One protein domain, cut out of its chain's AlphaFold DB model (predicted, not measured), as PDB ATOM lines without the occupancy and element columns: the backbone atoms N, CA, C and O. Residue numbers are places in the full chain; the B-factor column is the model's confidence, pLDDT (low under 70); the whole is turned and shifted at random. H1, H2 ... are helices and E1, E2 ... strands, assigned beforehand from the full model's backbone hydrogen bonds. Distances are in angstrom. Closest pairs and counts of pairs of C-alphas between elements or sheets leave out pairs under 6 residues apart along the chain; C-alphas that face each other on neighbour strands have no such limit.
ATOM      1  N   ASN A  27     151.321 162.467 217.720       85.50
ATOM      2  CA  ASN A  27     151.204 162.294 216.272       85.50
ATOM      3  C   ASN A  27     150.798 163.642 215.639       85.50
ATOM      4  O   ASN A  27     150.810 164.664 216.324       85.50
ATOM      5  N   GLU A  28     150.456 163.668 214.352       84.62
ATOM      6  CA  GLU A  28     150.043 164.904 213.663       84.62
ATOM      7  C   GLU A  28     148.742 165.502 214.229       84.62
ATOM      8  O   GLU A  28     148.625 166.720 214.348       84.62
ATOM      9  N   ASP A  29     147.799 164.655 214.652       84.81
ATOM     10  CA  ASP A  29     146.500 165.075 215.196       84.81
ATOM     11  C   ASP A  29     146.576 165.485 216.677       84.81
ATOM     12  O   ASP A  29     145.740 166.230 217.187       84.81
ATOM     13  N   THR A  30     147.579 164.981 217.396       86.12
ATOM     14  CA  THR A  30     147.855 165.240 218.814       86.12
ATOM     15  C   THR A  30     149.330 165.594 218.966       86.12
ATOM     16  O   THR A  30     150.141 164.813 219.471       86.12
ATOM     17  N   ALA A  31     149.688 166.776 218.469       88.62
ATOM     18  CA  ALA A  31     151.074 167.209 218.407       88.62
ATOM     19  C   ALA A  31     151.671 167.499 219.793       88.62
ATOM     20  O   ALA A  31     151.021 168.035 220.698       88.62
ATOM     21  N   ARG A  32     152.965 167.212 219.940       90.44
ATOM     22  CA  ARG A  32     153.758 167.627 221.091       90.44
ATOM     23  C   ARG A  32     154.075 169.113 220.998       90.44
ATOM     24  O   ARG A  32     154.841 169.543 220.142       90.44
ATOM     25  N   ALA A  33     153.540 169.887 221.932       91.38
ATOM     26  CA  ALA A  33     153.870 171.296 222.093       91.38
ATOM     27  C   ALA A  33     155.318 171.479 222.592       91.38
ATOM     28  O   ALA A  33     155.652 171.043 223.699       91.38
ATOM     29  N   ILE A  34     156.171 172.141 221.813       92.81
ATOM     30  CA  ILE A  34     157.570 172.440 222.155       92.81
ATOM     31  C   ILE A  34     157.890 173.918 221.923       92.81
ATOM     32  O   ILE A  34     157.291 174.565 221.078       92.81
ATOM     33  N   ASN A  35     158.857 174.462 222.649       93.81
ATOM     34  CA  ASN A  35     159.402 175.795 222.419       93.81
ATOM     35  C   ASN A  35     160.844 175.618 221.953       93.81
ATOM     36  O   ASN A  35     161.573 174.814 222.536       93.81
ATOM     37  N   VAL A  36     161.242 176.377 220.936       94.69
ATOM     38  CA  VAL A  36     162.623 176.446 220.456       94.69
ATOM     39  C   VAL A  36     163.038 177.905 220.495       94.69
ATOM     40  O   VAL A  36     162.435 178.737 219.818       94.69
ATOM     41  N   VAL A  37     164.033 178.218 221.318       95.44
ATOM     42  CA  VAL A  37     164.467 179.594 221.574       95.44
ATOM     43  C   VAL A  37     165.980 179.649 221.498       95.44
ATOM     44  O   VAL A  37     166.663 178.870 222.160       95.44
ATOM     45  N   HIS A  38     166.513 180.583 220.718       96.81
ATOM     46  CA  HIS A  38     167.920 180.938 220.797       96.81
ATOM     47  C   HIS A  38     168.123 181.891 221.970       96.81
ATOM     48  O   HIS A  38     167.505 182.951 222.018       96.81
ATOM     49  N   ILE A  39     168.958 181.503 222.927       96.06
ATOM     50  CA  ILE A  39     169.278 182.302 224.103       96.06
ATOM     51  C   ILE A  39     170.703 182.819 224.007       96.06
ATOM     52  O   ILE A  39     171.634 182.072 223.700       96.06
ATOM     53  N   VAL A  40     170.851 184.094 224.337       95.88
ATOM     54  CA  VAL A  40     172.131 184.748 224.599       95.88
ATOM     55  C   VAL A  40     172.099 185.220 226.048       95.88
ATOM     56  O   VAL A  40     171.334 186.120 226.400       95.88
ATOM     57  N   ASP A  41     172.876 184.569 226.905       92.75
ATOM     58  CA  ASP A  41     172.847 184.747 228.353       92.75
ATOM     59  C   ASP A  41     174.105 185.464 228.859       92.75
ATOM     60  O   ASP A  41     175.234 185.001 228.685       92.75
ATOM     61  N   MET A  42     173.876 186.604 229.507       90.19
ATOM     62  CA  MET A  42     174.873 187.450 230.159       90.19
ATOM     63  C   MET A  42     174.747 187.449 231.684       90.19
ATOM     64  O   MET A  42     175.495 188.152 232.356       90.19
ATOM     65  N   THR A  43     173.824 186.683 232.269       81.69
ATOM     66  CA  THR A  43     173.573 186.701 233.722       81.69
ATOM     67  C   THR A  43     174.779 186.246 234.549       81.69
ATOM     68  O   THR A  43     174.963 186.687 235.682       81.69
ATOM     69  N   GLY A  44     175.647 185.410 233.970       66.56
ATOM     70  CA  GLY A  44     176.913 184.995 234.575       66.56
ATOM     71  C   GLY A  44     178.077 185.974 234.379       66.56
ATOM     72  O   GLY A  44     179.104 185.799 235.033       66.56
ATOM     73  N   ALA A  45     177.936 186.979 233.505       60.09
ATOM     74  CA  ALA A  45     179.007 187.895 233.124       60.09
ATOM     75  C   ALA A  45     179.211 188.993 234.184       60.09
ATOM     76  O   ALA A  45     178.589 190.055 234.135       60.09
ATOM     77  N   ARG A  46     180.093 188.762 235.164       54.12
ATOM     78  CA  ARG A  46     180.507 189.818 236.109       54.12
ATOM     79  C   ARG A  46     181.610 190.676 235.481       54.12
ATOM     80  O   ARG A  46     182.776 190.291 235.465       54.12
ATOM     81  N   GLY A  47     181.254 191.870 235.009       49.62
ATOM     82  CA  GLY A  47     182.211 192.862 234.502       49.62
ATOM     83  C   GLY A  47     182.554 192.738 233.008       49.62
ATOM     84  O   GLY A  47     182.047 191.883 232.291       49.62
ATOM     85  N   LYS A  48     183.410 193.651 232.522       45.50
ATOM     86  CA  LYS A  48     183.596 194.007 231.095       45.50
ATOM     87  C   LYS A  48     184.228 192.939 230.173       45.50
ATOM     88  O   LYS A  48     184.516 193.268 229.027       45.50
ATOM     89  N   THR A  49     184.480 191.708 230.619       50.06
ATOM     90  CA  THR A  49     185.324 190.744 229.870       50.06
ATOM     91  C   THR A  49     184.861 189.284 229.916       50.06
ATOM     92  O   THR A  49     185.687 188.385 229.775       50.06
ATOM     93  N   GLN A  50     183.571 189.003 230.112       62.50
ATOM     94  CA  GLN A  50     183.038 187.648 229.909       62.50
ATOM     95  C   GLN A  50     182.217 187.575 228.624       62.50
ATOM     96  O   GLN A  50     181.332 188.400 228.405       62.50
ATOM     97  N   GLU A  51     182.547 186.595 227.779       75.38
ATOM     98  CA  GLU A  51     181.815 186.317 226.546       75.38
ATOM     99  C   GLU A  51     180.390 185.827 226.872       75.38
ATOM    100  O   GLU A  51     180.215 185.043 227.812       75.38
ATOM    101  N   PRO A  52     179.369 186.267 226.116       85.56
ATOM    102  CA  PRO A  52     177.999 185.774 226.248       85.56
ATOM    103  C   PRO A  52     177.922 184.257 226.067       85.56
ATOM    104  O   PRO A  52     178.413 183.704 225.080       85.56
ATOM    105  N   ALA A  53     177.213 183.581 226.973       91.00
ATOM    106  CA  ALA A  53     176.883 182.174 226.795       91.00
ATOM    107  C   ALA A  53     175.696 182.059 225.833       91.00
ATOM    108  O   ALA A  53     174.590 182.496 226.139       91.00
ATOM    109  N   SER A  54     175.909 181.452 224.670       94.56
ATOM    110  CA  SER A  54     174.881 181.339 223.638       94.56
ATOM    111  C   SER A  54     174.539 179.880 223.350       94.56
ATOM    112  O   SER A  54     175.430 179.038 223.244       94.56
ATOM    113  N   HIS A  55     173.245 179.567 223.279       95.69
ATOM    114  CA  HIS A  55     172.750 178.219 222.997       95.69
ATOM    115  C   HIS A  55     171.303 178.230 222.490       95.69
ATOM    116  O   HIS A  55     170.514 179.129 222.781       95.69
ATOM    117  N   ILE A  56     170.922 177.182 221.767       96.38
ATOM    118  CA  ILE A  56     169.535 176.890 221.408       96.38
ATOM    119  C   ILE A  56     168.930 176.041 222.512       96.38
ATOM    120  O   ILE A  56     169.453 174.976 222.817       96.38
ATOM    121  N   SER A  57     167.824 176.491 223.093       95.31
ATOM    122  CA  SER A  57     167.052 175.743 224.081       95.31
ATOM    123  C   SER A  57     165.785 175.175 223.461       95.31
ATOM    124  O   SER A  57     165.065 175.859 222.729       95.31
ATOM    125  N   LEU A  58     165.515 173.917 223.783       94.94
ATOM    126  CA  LEU A  58     164.333 173.166 223.406       94.94
ATOM    127  C   LEU A  58     163.663 172.642 224.677       94.94
ATOM    128  O   LEU A  58     164.251 171.881 225.446       94.94
ATOM    129  N   PHE A  59     162.421 173.052 224.914       93.56
ATOM    130  CA  PHE A  59     161.684 172.684 226.124       93.56
ATOM    131  C   PHE A  59     160.185 172.547 225.866       93.56
ATOM    132  O   PHE A  59     159.637 173.096 224.913       93.56
ATOM    133  N   SER A  60     159.491 171.818 226.736       90.19
ATOM    134  CA  SER A  60     158.053 171.576 226.625       90.19
ATOM    135  C   SER A  60     157.369 171.802 227.965       90.19
ATOM    136  O   SER A  60     157.922 171.493 229.017       90.19
ATOM    137  N   THR A  61     156.145 172.326 227.926       83.62
ATOM    138  CA  THR A  61     155.263 172.352 229.101       83.62
ATOM    139  C   THR A  61     154.562 171.014 229.320       83.62
ATOM    140  O   THR A  61     153.980 170.798 230.381       83.62
ATOM    141  N   THR A  62     154.581 170.131 228.320       83.50
ATOM    142  CA  THR A  62     153.997 168.797 228.413       83.50
ATOM    143  C   THR A  62     154.971 167.878 229.152       83.50
ATOM    144  O   THR A  62     156.133 167.786 228.745       83.50
ATOM    145  N   PRO A  63     154.530 167.186 230.220       81.50
ATOM    146  CA  PRO A  63     155.384 166.261 230.954       81.50
ATOM    147  C   PRO A  63     155.996 165.182 230.055       81.50
ATOM    148  O   PRO A  63     155.338 164.661 229.156       81.50
ATOM    149  N   GLY A  64     157.242 164.811 230.344       83.94
ATOM    150  CA  GLY A  64     157.961 163.744 229.650       83.94
ATOM    151  C   GLY A  64     159.319 164.185 229.104       83.94
ATOM    152  O   GLY A  64     159.606 165.371 228.961       83.94
ATOM    153  N   SER A  65     160.157 163.200 228.786       88.81
ATOM    154  CA  SER A  65     161.493 163.411 228.216       88.81
ATOM    155  C   SER A  65     161.424 163.880 226.760       88.81
ATOM    156  O   SER A  65     160.488 163.513 226.053       88.81
ATOM    157  N   LEU A  66     162.399 164.674 226.316       91.69
ATOM    158  CA  LEU A  66     162.531 165.207 224.951       91.69
ATOM    159  C   LEU A  66     163.569 164.448 224.099       91.69
ATOM    160  O   LEU A  66     163.943 164.900 223.020       91.69
ATOM    161  N   VAL A  67     164.058 163.303 224.592       91.69
ATOM    162  CA  VAL A  67     165.142 162.523 223.964       91.69
ATOM    163  C   VAL A  67     164.819 162.129 222.518       91.69
ATOM    164  O   VAL A  67     165.654 162.319 221.643       91.69
ATOM    165  N   LYS A  68     163.596 161.661 222.239       90.69
ATOM    166  CA  LYS A  68     163.206 161.242 220.881       90.69
ATOM    167  C   LYS A  68     163.220 162.406 219.892       90.69
ATOM    168  O   LYS A  68     163.642 162.246 218.751       90.69
ATOM    169  N   GLU A  69     162.753 163.574 220.329       93.31
ATOM    170  CA  GLU A  69     162.748 164.787 219.520       93.31
ATOM    171  C   GLU A  69     164.175 165.202 219.177       93.31
ATOM    172  O   GLU A  69     164.487 165.433 218.010       93.31
ATOM    173  N   VAL A  70     165.062 165.248 220.173       95.00
ATOM    174  CA  VAL A  70     166.438 165.698 219.949       95.00
ATOM    175  C   VAL A  70     167.291 164.706 219.164       95.00
ATOM    176  O   VAL A  70     168.137 165.139 218.382       95.00
ATOM    177  N   GLU A  71     167.056 163.400 219.318       94.44
ATOM    178  CA  GLU A  71     167.705 162.353 218.519       94.44
ATOM    179  C   GLU A  71     167.381 162.516 217.030       94.44
ATOM    180  O   GLU A  71     168.277 162.424 216.193       94.44
ATOM    181  N   GLN A  72     166.122 162.820 216.699       94.31
ATOM    182  CA  GLN A  72     165.708 163.058 215.319       94.31
ATOM    183  C   GLN A  72     166.226 164.390 214.766       94.31
ATOM    184  O   GLN A  72     166.621 164.454 213.601       94.31
ATOM    185  N   ILE A  73     166.246 165.446 215.585       96.75
ATOM    186  CA  ILE A  73     166.784 166.752 215.180       96.75
ATOM    187  C   ILE A  73     168.284 166.640 214.862       96.75
ATOM    188  O   ILE A  73     168.759 167.231 213.893       96.75
ATOM    189  N   GLY A  74     169.044 165.879 215.658       95.19
ATOM    190  CA  GLY A  74     170.451 165.578 215.375       95.19
ATOM    191  C   GLY A  74     171.402 166.782 215.461       95.19
ATOM    192  O   GLY A  74     172.481 166.761 214.872       95.19
ATOM    193  N   GLU A  75     171.032 167.836 216.196       96.25
ATOM    194  CA  GLU A  75     171.830 169.068 216.347       96.25
ATOM    195  C   GLU A  75     172.629 169.131 217.660       96.25
ATOM    196  O   GLU A  75     172.928 170.210 218.161       96.25
ATOM    197  N   GLY A  76     173.006 167.978 218.223       95.19
ATOM    198  CA  GLY A  76     173.925 167.911 219.372       95.19
ATOM    199  C   GLY A  76     173.327 168.354 220.710       95.19
ATOM    200  O   GLY A  76     174.054 168.776 221.602       95.19
ATOM    201  N   PHE A  77     172.006 168.273 220.860       96.50
ATOM    202  CA  PHE A  77     171.332 168.640 222.100       96.50
ATOM    203  C   PHE A  77     171.691 167.714 223.265       96.50
ATOM    204  O   PHE A  77     171.673 166.490 223.135       96.50
ATOM    205  N   THR A  78     171.902 168.310 224.435       95.19
ATOM    206  CA  THR A  78     172.003 167.603 225.716       95.19
ATOM    207  C   THR A  78     170.802 167.957 226.584       95.19
ATOM    208  O   THR A  78     170.527 169.134 226.811       95.19
ATOM    209  N   CYS A  79     170.074 166.945 227.061       94.75
ATOM    210  CA  CYS A  79     168.871 167.119 227.875       94.75
ATOM    211  C   CYS A  79     169.135 166.804 229.344       94.75
ATOM    212  O   CYS A  79     169.771 165.799 229.659       94.75
ATOM    213  N   GLY A  80     168.565 167.598 230.245       92.19
ATOM    214  CA  GLY A  80     168.751 167.386 231.674       92.19
ATOM    215  C   GLY A  80     167.938 168.333 232.543       92.19
ATOM    216  O   GLY A  80     167.160 169.159 232.063       92.19
ATOM    217  N   THR A  81     168.110 168.165 233.851       89.88
ATOM    218  CA  THR A  81     167.584 169.061 234.895       89.88
ATOM    219  C   THR A  81     168.700 169.786 235.647       89.88
ATOM    220  O   THR A  81     168.440 170.490 236.617       89.88
ATOM    221  N   ASP A  82     169.948 169.563 235.244       85.62
ATOM    222  CA  ASP A  82     171.168 170.098 235.850       85.62
ATOM    223  C   ASP A  82     171.354 171.593 235.575       85.62
ATOM    224  O   ASP A  82     171.981 172.292 236.369       85.62
ATOM    225  N   LYS A  83     170.769 172.093 234.481       80.31
ATOM    226  CA  LYS A  83     170.842 173.494 234.056       80.31
ATOM    227  C   LYS A  83     169.441 174.074 233.863       80.31
ATOM    228  O   LYS A  83     168.983 174.201 232.727       80.31
ATOM    229  N   PRO A  84     168.721 174.379 234.956       88.00
ATOM    230  CA  PRO A  84     167.447 175.063 234.841       88.00
ATOM    231  C   PRO A  84     167.661 176.458 234.250       88.00
ATOM    232  O   PRO A  84     168.600 177.159 234.623       88.00
ATOM    233  N   LEU A  85     166.769 176.867 233.354       90.12
ATOM    234  CA  LEU A  85     166.828 178.174 232.709       90.12
ATOM    235  C   LEU A  85     165.715 179.074 233.237       90.12
ATOM    236  O   LEU A  85     164.545 178.691 233.217       90.12
ATOM    237  N   ASP A  86     166.068 180.271 233.692       92.00
ATOM    238  CA  ASP A  86     165.114 181.258 234.190       92.00
ATOM    239  C   ASP A  86     164.790 182.299 233.110       92.00
ATOM    240  O   ASP A  86     165.616 183.140 232.765       92.00
ATOM    241  N   PHE A  87     163.561 182.266 232.591       92.81
ATOM    242  CA  PHE A  87     163.051 183.251 231.634       92.81
ATOM    243  C   PHE A  87     162.359 184.437 232.316       92.81
ATOM    244  O   PHE A  87     161.542 185.110 231.673       92.81
ATOM    245  N   VAL A  88     162.635 184.679 233.603       93.25
ATOM    246  CA  VAL A  88     162.092 185.750 234.463       93.25
ATOM    247  C   VAL A  88     160.613 185.560 234.813       93.25
ATOM    248  O   VAL A  88     160.210 185.701 235.959       93.25
ATOM    249  N   THR A  89     159.792 185.205 233.829       91.06
ATOM    250  CA  THR A  89     158.356 184.917 233.985       91.06
ATOM    251  C   THR A  89     158.068 183.478 234.409       91.06
ATOM    252  O   THR A  89     156.997 183.196 234.938       91.06
ATOM    253  N   PHE A  90     158.991 182.558 234.129       90.38
ATOM    254  CA  PHE A  90     158.928 181.152 234.512       90.38
ATOM    255  C   PHE A  90     160.317 180.524 234.395       90.38
ATOM    256  O   PHE A  90     161.158 180.992 233.625       90.38
ATOM    257  N   SER A  91     160.526 179.414 235.098       90.75
ATOM    258  CA  SER A  91     161.758 178.633 234.999       90.75
ATOM    259  C   SER A  91     161.515 177.291 234.312       90.75
ATOM    260  O   SER A  91     160.599 176.541 234.661       90.75
ATOM    261  N   VAL A  92     162.373 176.961 233.354       91.00
ATOM    262  CA  VAL A  92     162.423 175.662 232.686       91.00
ATOM    263  C   VAL A  92     163.310 174.739 233.511       91.00
ATOM    264  O   VAL A  92     164.530 174.853 233.485       91.00
ATOM    265  N   LYS A  93     162.689 173.828 234.267       91.12
ATOM    266  CA  LYS A  93     163.409 172.860 235.115       91.12
ATOM    267  C   LYS A  93     164.006 171.692 234.333       91.12
ATOM    268  O   LYS A  93     165.021 171.151 234.747       91.12
ATOM    269  N   TYR A  94     163.349 171.286 233.250       93.31
ATOM    270  CA  TYR A  94     163.824 170.258 232.332       93.31
ATOM    271  C   TYR A  94     163.799 170.819 230.917       93.31
ATOM    272  O   TYR A  94     162.766 171.322 230.468       93.31
ATOM    273  N   GLY A  95     164.921 170.706 230.223       93.62
ATOM    274  CA  GLY A  95     165.061 171.148 228.848       93.62
ATOM    275  C   GLY A  95     166.274 170.512 228.195       93.62
ATOM    276  O   GLY A  95     167.071 169.826 228.840       93.62
ATOM    277  N   CYS A  96     166.392 170.740 226.898       95.81
ATOM    278  CA  CYS A  96     167.540 170.354 226.106       95.81
ATOM    279  C   CYS A  96     168.194 171.608 225.555       95.81
ATOM    280  O   CYS A  96     167.498 172.538 225.157       95.81
ATOM    281  N   TRP A  97     169.517 171.630 225.494       95.00
ATOM    282  CA  TRP A  97     170.244 172.756 224.925       95.00
ATOM    283  C   TRP A  97     171.357 172.282 223.995       95.00
ATOM    284  O   TRP A  97     171.883 171.182 224.164       95.00
ATOM    285  N   SER A  98     171.675 173.097 222.993       95.88
ATOM    286  CA  SER A  98     172.787 172.892 222.065       95.88
ATOM    287  C   SER A  98     173.517 174.213 221.849       95.88
ATOM    288  O   SER A  98     172.890 175.231 221.565       95.88
ATOM    289  N   ASP A  99     174.837 174.205 221.983       94.38
ATOM    290  CA  ASP A  99     175.726 175.338 221.701       94.38
ATOM    291  C   ASP A  99     176.254 175.329 220.255       94.38
ATOM    292  O   ASP A  99     176.958 176.248 219.823       94.38
ATOM    293  N   LYS A 100     175.884 174.315 219.466       94.44
ATOM    294  CA  LYS A 100     176.338 174.149 218.088       94.44
ATOM    295  C   LYS A 100     175.943 175.357 217.236       94.44
ATOM    296  O   LYS A 100     174.767 175.578 216.956       94.44
ATOM    297  N   ASN A 101     176.949 176.101 216.773       93.44
ATOM    298  CA  ASN A 101     176.805 177.324 215.971       93.44
ATOM    299  C   ASN A 101     175.977 178.435 216.645       93.44
ATOM    300  O   ASN A 101     175.497 179.336 215.958       93.44
ATOM    301  N   ALA A 102     175.791 178.395 217.967       91.88
ATOM    302  CA  ALA A 102     174.931 179.348 218.665       91.88
ATOM    303  C   ALA A 102     175.468 180.794 218.614       91.88
ATOM    304  O   ALA A 102     174.718 181.755 218.663       91.88
ATOM    305  N   ASN A 103     176.755 181.002 218.357       91.81
ATOM    306  CA  ASN A 103     177.316 182.337 218.135       91.81
ATOM    307  C   ASN A 103     176.865 183.033 216.824       91.81
ATOM    308  O   ASN A 103     177.334 184.130 216.530       91.81
ATOM    309  N   ILE A 104     175.996 182.418 216.012       92.81
ATOM    310  CA  ILE A 104     175.527 182.962 214.729       92.81
ATOM    311  C   ILE A 104     174.118 183.556 214.861       92.81
ATOM    312  O   ILE A 104     173.190 182.900 215.332       92.81
ATOM    313  N   THR A 220     163.344 187.503 215.604       91.56
ATOM    314  CA  THR A 220     164.384 187.229 214.611       91.56
ATOM    315  C   THR A 220     164.719 185.755 214.623       91.56
ATOM    316  O   THR A 220     165.078 185.177 215.647       91.56
ATOM    317  N   LEU A 221     164.584 185.133 213.456       94.00
ATOM    318  CA  LEU A 221     164.945 183.744 213.262       94.00
ATOM    319  C   LEU A 221     166.433 183.654 212.914       94.00
ATOM    320  O   LEU A 221     166.853 184.076 211.841       94.00
ATOM    321  N   THR A 222     167.229 183.123 213.838       95.56
ATOM    322  CA  THR A 222     168.657 182.879 213.593       95.56
ATOM    323  C   THR A 222     168.862 181.586 212.803       95.56
ATOM    324  O   THR A 222     168.053 180.663 212.912       95.56
ATOM    325  N   LEU A 223     169.963 181.487 212.053       95.44
ATOM    326  CA  LEU A 223     170.281 180.299 211.251       95.44
ATOM    327  C   LEU A 223     170.315 178.987 212.076       95.44
ATOM    328  O   LEU A 223     169.762 177.984 211.611       95.44
ATOM    329  N   PRO A 224     170.889 178.948 213.298       95.12
ATOM    330  CA  PRO A 224     170.810 177.756 214.144       95.12
ATOM    331  C   PRO A 224     169.372 177.396 214.538       95.12
ATOM    332  O   PRO A 224     168.991 176.228 214.466       95.12
ATOM    333  N   THR A 225     168.542 178.386 214.892       95.38
ATOM    334  CA  THR A 225     167.120 178.158 215.197       95.38
ATOM    335  C   THR A 225     166.386 177.609 213.983       95.38
ATOM    336  O   THR A 225     165.692 176.606 214.102       95.38
ATOM    337  N   GLU A 226     166.556 178.226 212.812       95.81
ATOM    338  CA  GLU A 226     165.940 177.785 211.555       95.81
ATOM    339  C   GLU A 226     166.306 176.333 211.230       95.81
ATOM    340  O   GLU A 226     165.435 175.531 210.893       95.81
ATOM    341  N   THR A 227     167.576 175.971 211.422       96.44
ATOM    342  CA  THR A 227     168.070 174.602 211.219       96.44
ATOM    343  C   THR A 227     167.361 173.607 212.136       96.44
ATOM    344  O   THR A 227     166.934 172.546 211.679       96.44
ATOM    345  N   VAL A 228     167.202 173.940 213.421       96.44
ATOM    346  CA  VAL A 228     166.481 173.092 214.383       96.44
ATOM    347  C   VAL A 228     165.006 172.982 214.010       96.44
ATOM    348  O   VAL A 228     164.474 171.874 213.982       96.44
ATOM    349  N   LEU A 229     164.361 174.103 213.672       95.38
ATOM    350  CA  LEU A 229     162.952 174.141 213.274       95.38
ATOM    351  C   LEU A 229     162.679 173.279 212.037       95.38
ATOM    352  O   LEU A 229     161.709 172.526 212.024       95.38
ATOM    353  N   GLY A 230     163.554 173.334 211.030       95.88
ATOM    354  CA  GLY A 230     163.437 172.529 209.811       95.88
ATOM    355  C   GLY A 230     163.628 171.023 210.021       95.88
ATOM    356  O   GLY A 230     163.272 170.237 209.146       95.88
ATOM    357  N   LYS A 231     164.174 170.610 211.171       96.75
ATOM    358  CA  LYS A 231     164.402 169.203 211.540       96.75
ATOM    359  C   LYS A 231     163.469 168.704 212.638       96.75
ATOM    360  O   LYS A 231     163.624 167.573 213.100       96.75
ATOM    361  N   LEU A 232     162.516 169.530 213.071       94.94
ATOM    362  CA  LEU A 232     161.540 169.111 214.064       94.94
ATOM    363  C   LEU A 232     160.744 167.906 213.550       94.94
ATOM    364  O   LEU A 232     160.347 167.879 212.382       94.94
ATOM    365  N   PRO A 233     160.476 166.908 214.409       93.75
ATOM    366  CA  PRO A 233     159.567 165.837 214.047       93.75
ATOM    367  C   PRO A 233     158.193 166.380 213.646       93.75
ATOM    368  O   PRO A 233     157.702 167.330 214.249       93.75
ATOM    369  N   HIS A 234     157.537 165.739 212.677       92.31
ATOM    370  CA  HIS A 234     156.228 166.173 212.168       92.31
ATOM    371  C   HIS A 234     155.119 166.152 213.236       92.31
ATOM    372  O   HIS A 234     154.147 166.892 213.140       92.31
ATOM    373  N   TRP A 235     155.282 165.344 214.288       91.00
ATOM    374  CA  TRP A 235     154.393 165.319 215.453       91.00
ATOM    375  C   TRP A 235     154.715 166.395 216.501       91.00
ATOM    376  O   TRP A 235     154.138 166.373 217.586       91.00
ATOM    377  N   CYS A 236     155.657 167.305 216.245       92.62
ATOM    378  CA  CYS A 236     155.943 168.445 217.112       92.62
ATOM    379  C   CYS A 236     155.285 169.713 216.567       92.62
ATOM    380  O   CYS A 236     155.275 169.965 215.367       92.62
ATOM    381  N   SER A 237     154.782 170.547 217.471       90.69
ATOM    382  CA  SER A 237     154.215 171.852 217.148       90.69
ATOM    383  C   SER A 237     154.836 172.923 218.032       90.69
ATOM    384  O   SER A 237     155.056 172.705 219.230       90.69
ATOM    385  N   LEU A 238     155.126 174.083 217.444       88.88
ATOM    386  CA  LEU A 238     155.665 175.210 218.187       88.88
ATOM    387  C   LEU A 238     154.606 175.782 219.121       88.88
ATOM    388  O   LEU A 238     153.505 176.161 218.725       88.88
ATOM    389  N   PHE A 239     154.974 175.856 220.386       80.50
ATOM    390  CA  PHE A 239     154.166 176.390 221.452       80.50
ATOM    391  C   PHE A 239     154.549 177.843 221.713       80.50
ATOM    392  O   PHE A 239     155.726 178.170 221.815       80.50
ATOM    393  N   GLY A 240     153.551 178.712 221.864       68.50
ATOM    394  CA  GLY A 240     153.761 180.112 222.215       68.50
ATOM    395  C   GLY A 240     152.660 180.593 223.148       68.50
ATOM    396  O   GLY A 240     151.532 180.818 222.716       68.50
ATOM    397  N   LYS A 241     152.968 180.756 224.438       71.12
ATOM    398  CA  LYS A 241     152.114 181.538 225.348       71.12
ATOM    399  C   LYS A 241     152.496 183.010 225.250       71.12
ATOM    400  O   LYS A 241     153.615 183.345 224.874       71.12
ATOM    401  N   SER A 242     151.600 183.896 225.677       68.44
ATOM    402  CA  SER A 242     151.856 185.344 225.738       68.44
ATOM    403  C   SER A 242     153.085 185.725 226.577       68.44
ATOM    404  O   SER A 242     153.653 186.793 226.375       68.44
ATOM    405  N   THR A 243     153.527 184.855 227.488       77.75
ATOM    406  CA  THR A 243     154.718 185.051 228.327       77.75
ATOM    407  C   THR A 243     155.957 184.300 227.833       77.75
ATOM    408  O   THR A 243     157.053 184.562 228.335       77.75
ATOM    409  N   SER A 244     155.820 183.407 226.843       79.19
ATOM    410  CA  SER A 244     156.956 182.721 226.218       79.19
ATOM    411  C   SER A 244     157.828 183.722 225.452       79.19
ATOM    412  O   SER A 244     157.278 184.648 224.836       79.19
ATOM    413  N   PRO A 245     159.159 183.530 225.453       82.75
ATOM    414  CA  PRO A 245     160.045 184.253 224.555       82.75
ATOM    415  C   PRO A 245     159.660 184.048 223.087       82.75
ATOM    416  O   PRO A 245     158.940 183.109 222.739       82.75
ATOM    417  N   LEU A 246     160.159 184.934 222.228       88.38
ATOM    418  CA  LEU A 246     160.144 184.723 220.780       88.38
ATOM    419  C   LEU A 246     161.252 183.730 220.384       88.38
ATOM    420  O   LEU A 246     161.735 182.957 221.207       88.38
ATOM    421  N   THR A 247     161.652 183.722 219.119       91.44
ATOM    422  CA  THR A 247     162.675 182.809 218.592       91.44
ATOM    423  C   THR A 247     164.101 183.166 219.016       91.44
ATOM    424  O   THR A 247     164.961 182.284 219.003       91.44
ATOM    425  N   LEU A 248     164.346 184.414 219.431       95.56
ATOM    426  CA  LEU A 248     165.602 184.893 220.011       95.56
ATOM    427  C   LEU A 248     165.316 185.661 221.308       95.56
ATOM    428  O   LEU A 248     164.438 186.528 221.350       95.56
ATOM    429  N   ALA A 249     166.068 185.357 222.362       96.19
ATOM    430  CA  ALA A 249     165.963 186.006 223.657       96.19
ATOM    431  C   ALA A 249     167.345 186.337 224.217       96.19
ATOM    432  O   ALA A 249     168.256 185.510 224.189       96.19
ATOM    433  N   PHE A 250     167.472 187.530 224.788       96.81
ATOM    434  CA  PHE A 250     168.648 187.909 225.560       96.81
ATOM    435  C   PHE A 250     168.297 187.928 227.041       96.81
ATOM    436  O   PHE A 250     167.242 188.450 227.418       96.81
ATOM    437  N   LEU A 251     169.185 187.378 227.862       95.75
ATOM    438  CA  LEU A 251     169.083 187.370 229.315       95.75
ATOM    439  C   LEU A 251     170.244 188.168 229.893       95.75
ATOM    440  O   LEU A 251     171.398 187.948 229.540       95.75
ATOM    441  N   THR A 252     169.945 189.104 230.783       94.25
ATOM    442  CA  THR A 252     170.956 189.873 231.511       94.25
ATOM    443  C   THR A 252     170.481 190.145 232.931       94.25
ATOM    444  O   THR A 252     169.284 190.081 233.227       94.25
ATOM    445  N   SER A 253     171.410 190.423 233.835       93.81
ATOM    446  CA  SER A 253     171.089 190.700 235.230       93.81
ATOM    447  C   SER A 253     172.005 191.752 235.823       93.81
ATOM    448  O   SER A 253     173.170 191.858 235.451       93.81
ATOM    449  N   LEU A 254     171.479 192.474 236.805       93.31
ATOM    450  CA  LEU A 254     172.258 193.326 237.694       93.31
ATOM    451  C   LEU A 254     172.364 192.615 239.043       93.31
ATOM    452  O   LEU A 254     171.336 192.214 239.586       93.31
ATOM    453  N   ALA A 255     173.575 192.427 239.562       91.44
ATOM    454  CA  ALA A 255     173.803 191.817 240.874       91.44
ATOM    455  C   ALA A 255     173.491 192.803 242.012       91.44
ATOM    456  O   ALA A 255     173.436 194.001 241.781       91.44
TER     457      ALA A 255
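What this domain is: This is residues 27 to 104 and 220 to 255 of the 258 residues of an uncharacterized protein of Capsicum baccatum (UniProt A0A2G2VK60). A long hairpin of E1 and E2 runs through the middle of a strongly twisted, branched sheet; E5 and E6 pair with successive parts of E1 on its one side, while E4 and then E3 follow beyond E2. H2 packs over E1 and E2, running along them, and H1 packs near E3 and E4. The printed part has 114 residues with two named helices and six named strands, which follow each other along the chain as E1, E2, H1, E3, E4, H2, E5 and E6; of the neighbour pairs in the branched sheet, E1 and E2, E2 and E4, and E3 and E4 are antiparallel, while E1 and E5, and E1 and E6, are parallel. The class is mixed, helices and strands, with under half of the residues in named elements. The whole is compact, with a radius of gyration of the C-alphas of 14.1 A, yet elongated, spanning 49 by 26 by 26 A.

How they stand to each other: E1, residues 32 to 41, and E2, residues 53 to 59, form an antiparallel hairpin, with N 37 and O 57 2.9 A apart, within hydrogen-bond range. On the other side of E1 are two parallel edge strands, in staggered pairing: E5, residues 236 to 238, with N 34 and O 237 at 2.9 A, and E6, residues 248 to 255, with N 249 and O 38 at 2.8 A. E5 and E6 are apart. E4, residues 95 to 98, is antiparallel to E2, with N 58 and O 96 at 2.8 A. E3, residues 78 to 80, an edge strand, forms a hairpin with E4, with N 78 and O 97 at 2.9 A. H2, residues 223 to 230, is on the sheet at a height over the sheet of 8.8 A, over E1 and only just over E2, where 3 of its 8 C-alphas fall; its closest C-alphas to E1 are those of Thr 225 and His 38, 6.3 A. It runs along the strands, at 5 degrees to E1 on the local plane. H1, residues 67 to 73, is on the sheet too; its closest C-alphas to E3 are those of Val 67 and Cys 79, 7.1 A. H1 and H2 are close but not clearly touching, with the C-alphas of Ile 73 and Val 228 closest at 6.4 A, and only just about perpendicular at 70.2 degrees. In H1 and H2 every O i to N i+4 pair is within hydrogen-bond range.

Where its parts are: E1 is 26.6 A long, from C-alpha 32 at (153.758, 167.627, 221.091). E2 measures 17.9 A, H1 9.9 A, E3 6.8 A, E4 10.4 A, H2 10.5 A and E5 6.9 A. E6 measures 23.5 A and ends with C-alpha 255 at (173.803, 191.817, 240.874).

The domain as a whole: The C-alphas farthest apart, of Asp 29 and Lys 48, are 49.7 A apart. Residues 105 to 219 are not printed, and C-alphas 104 and 220 are 11.9 A apart across the cut. The links E1 to E2 and E3 to E4 are long; in the latter, residues 85 to 86 pair antiparallel with 91 to 92. The mean pLDDT of the printed part is 88.9; residues 44 to 50, 240 and 242 are under 70.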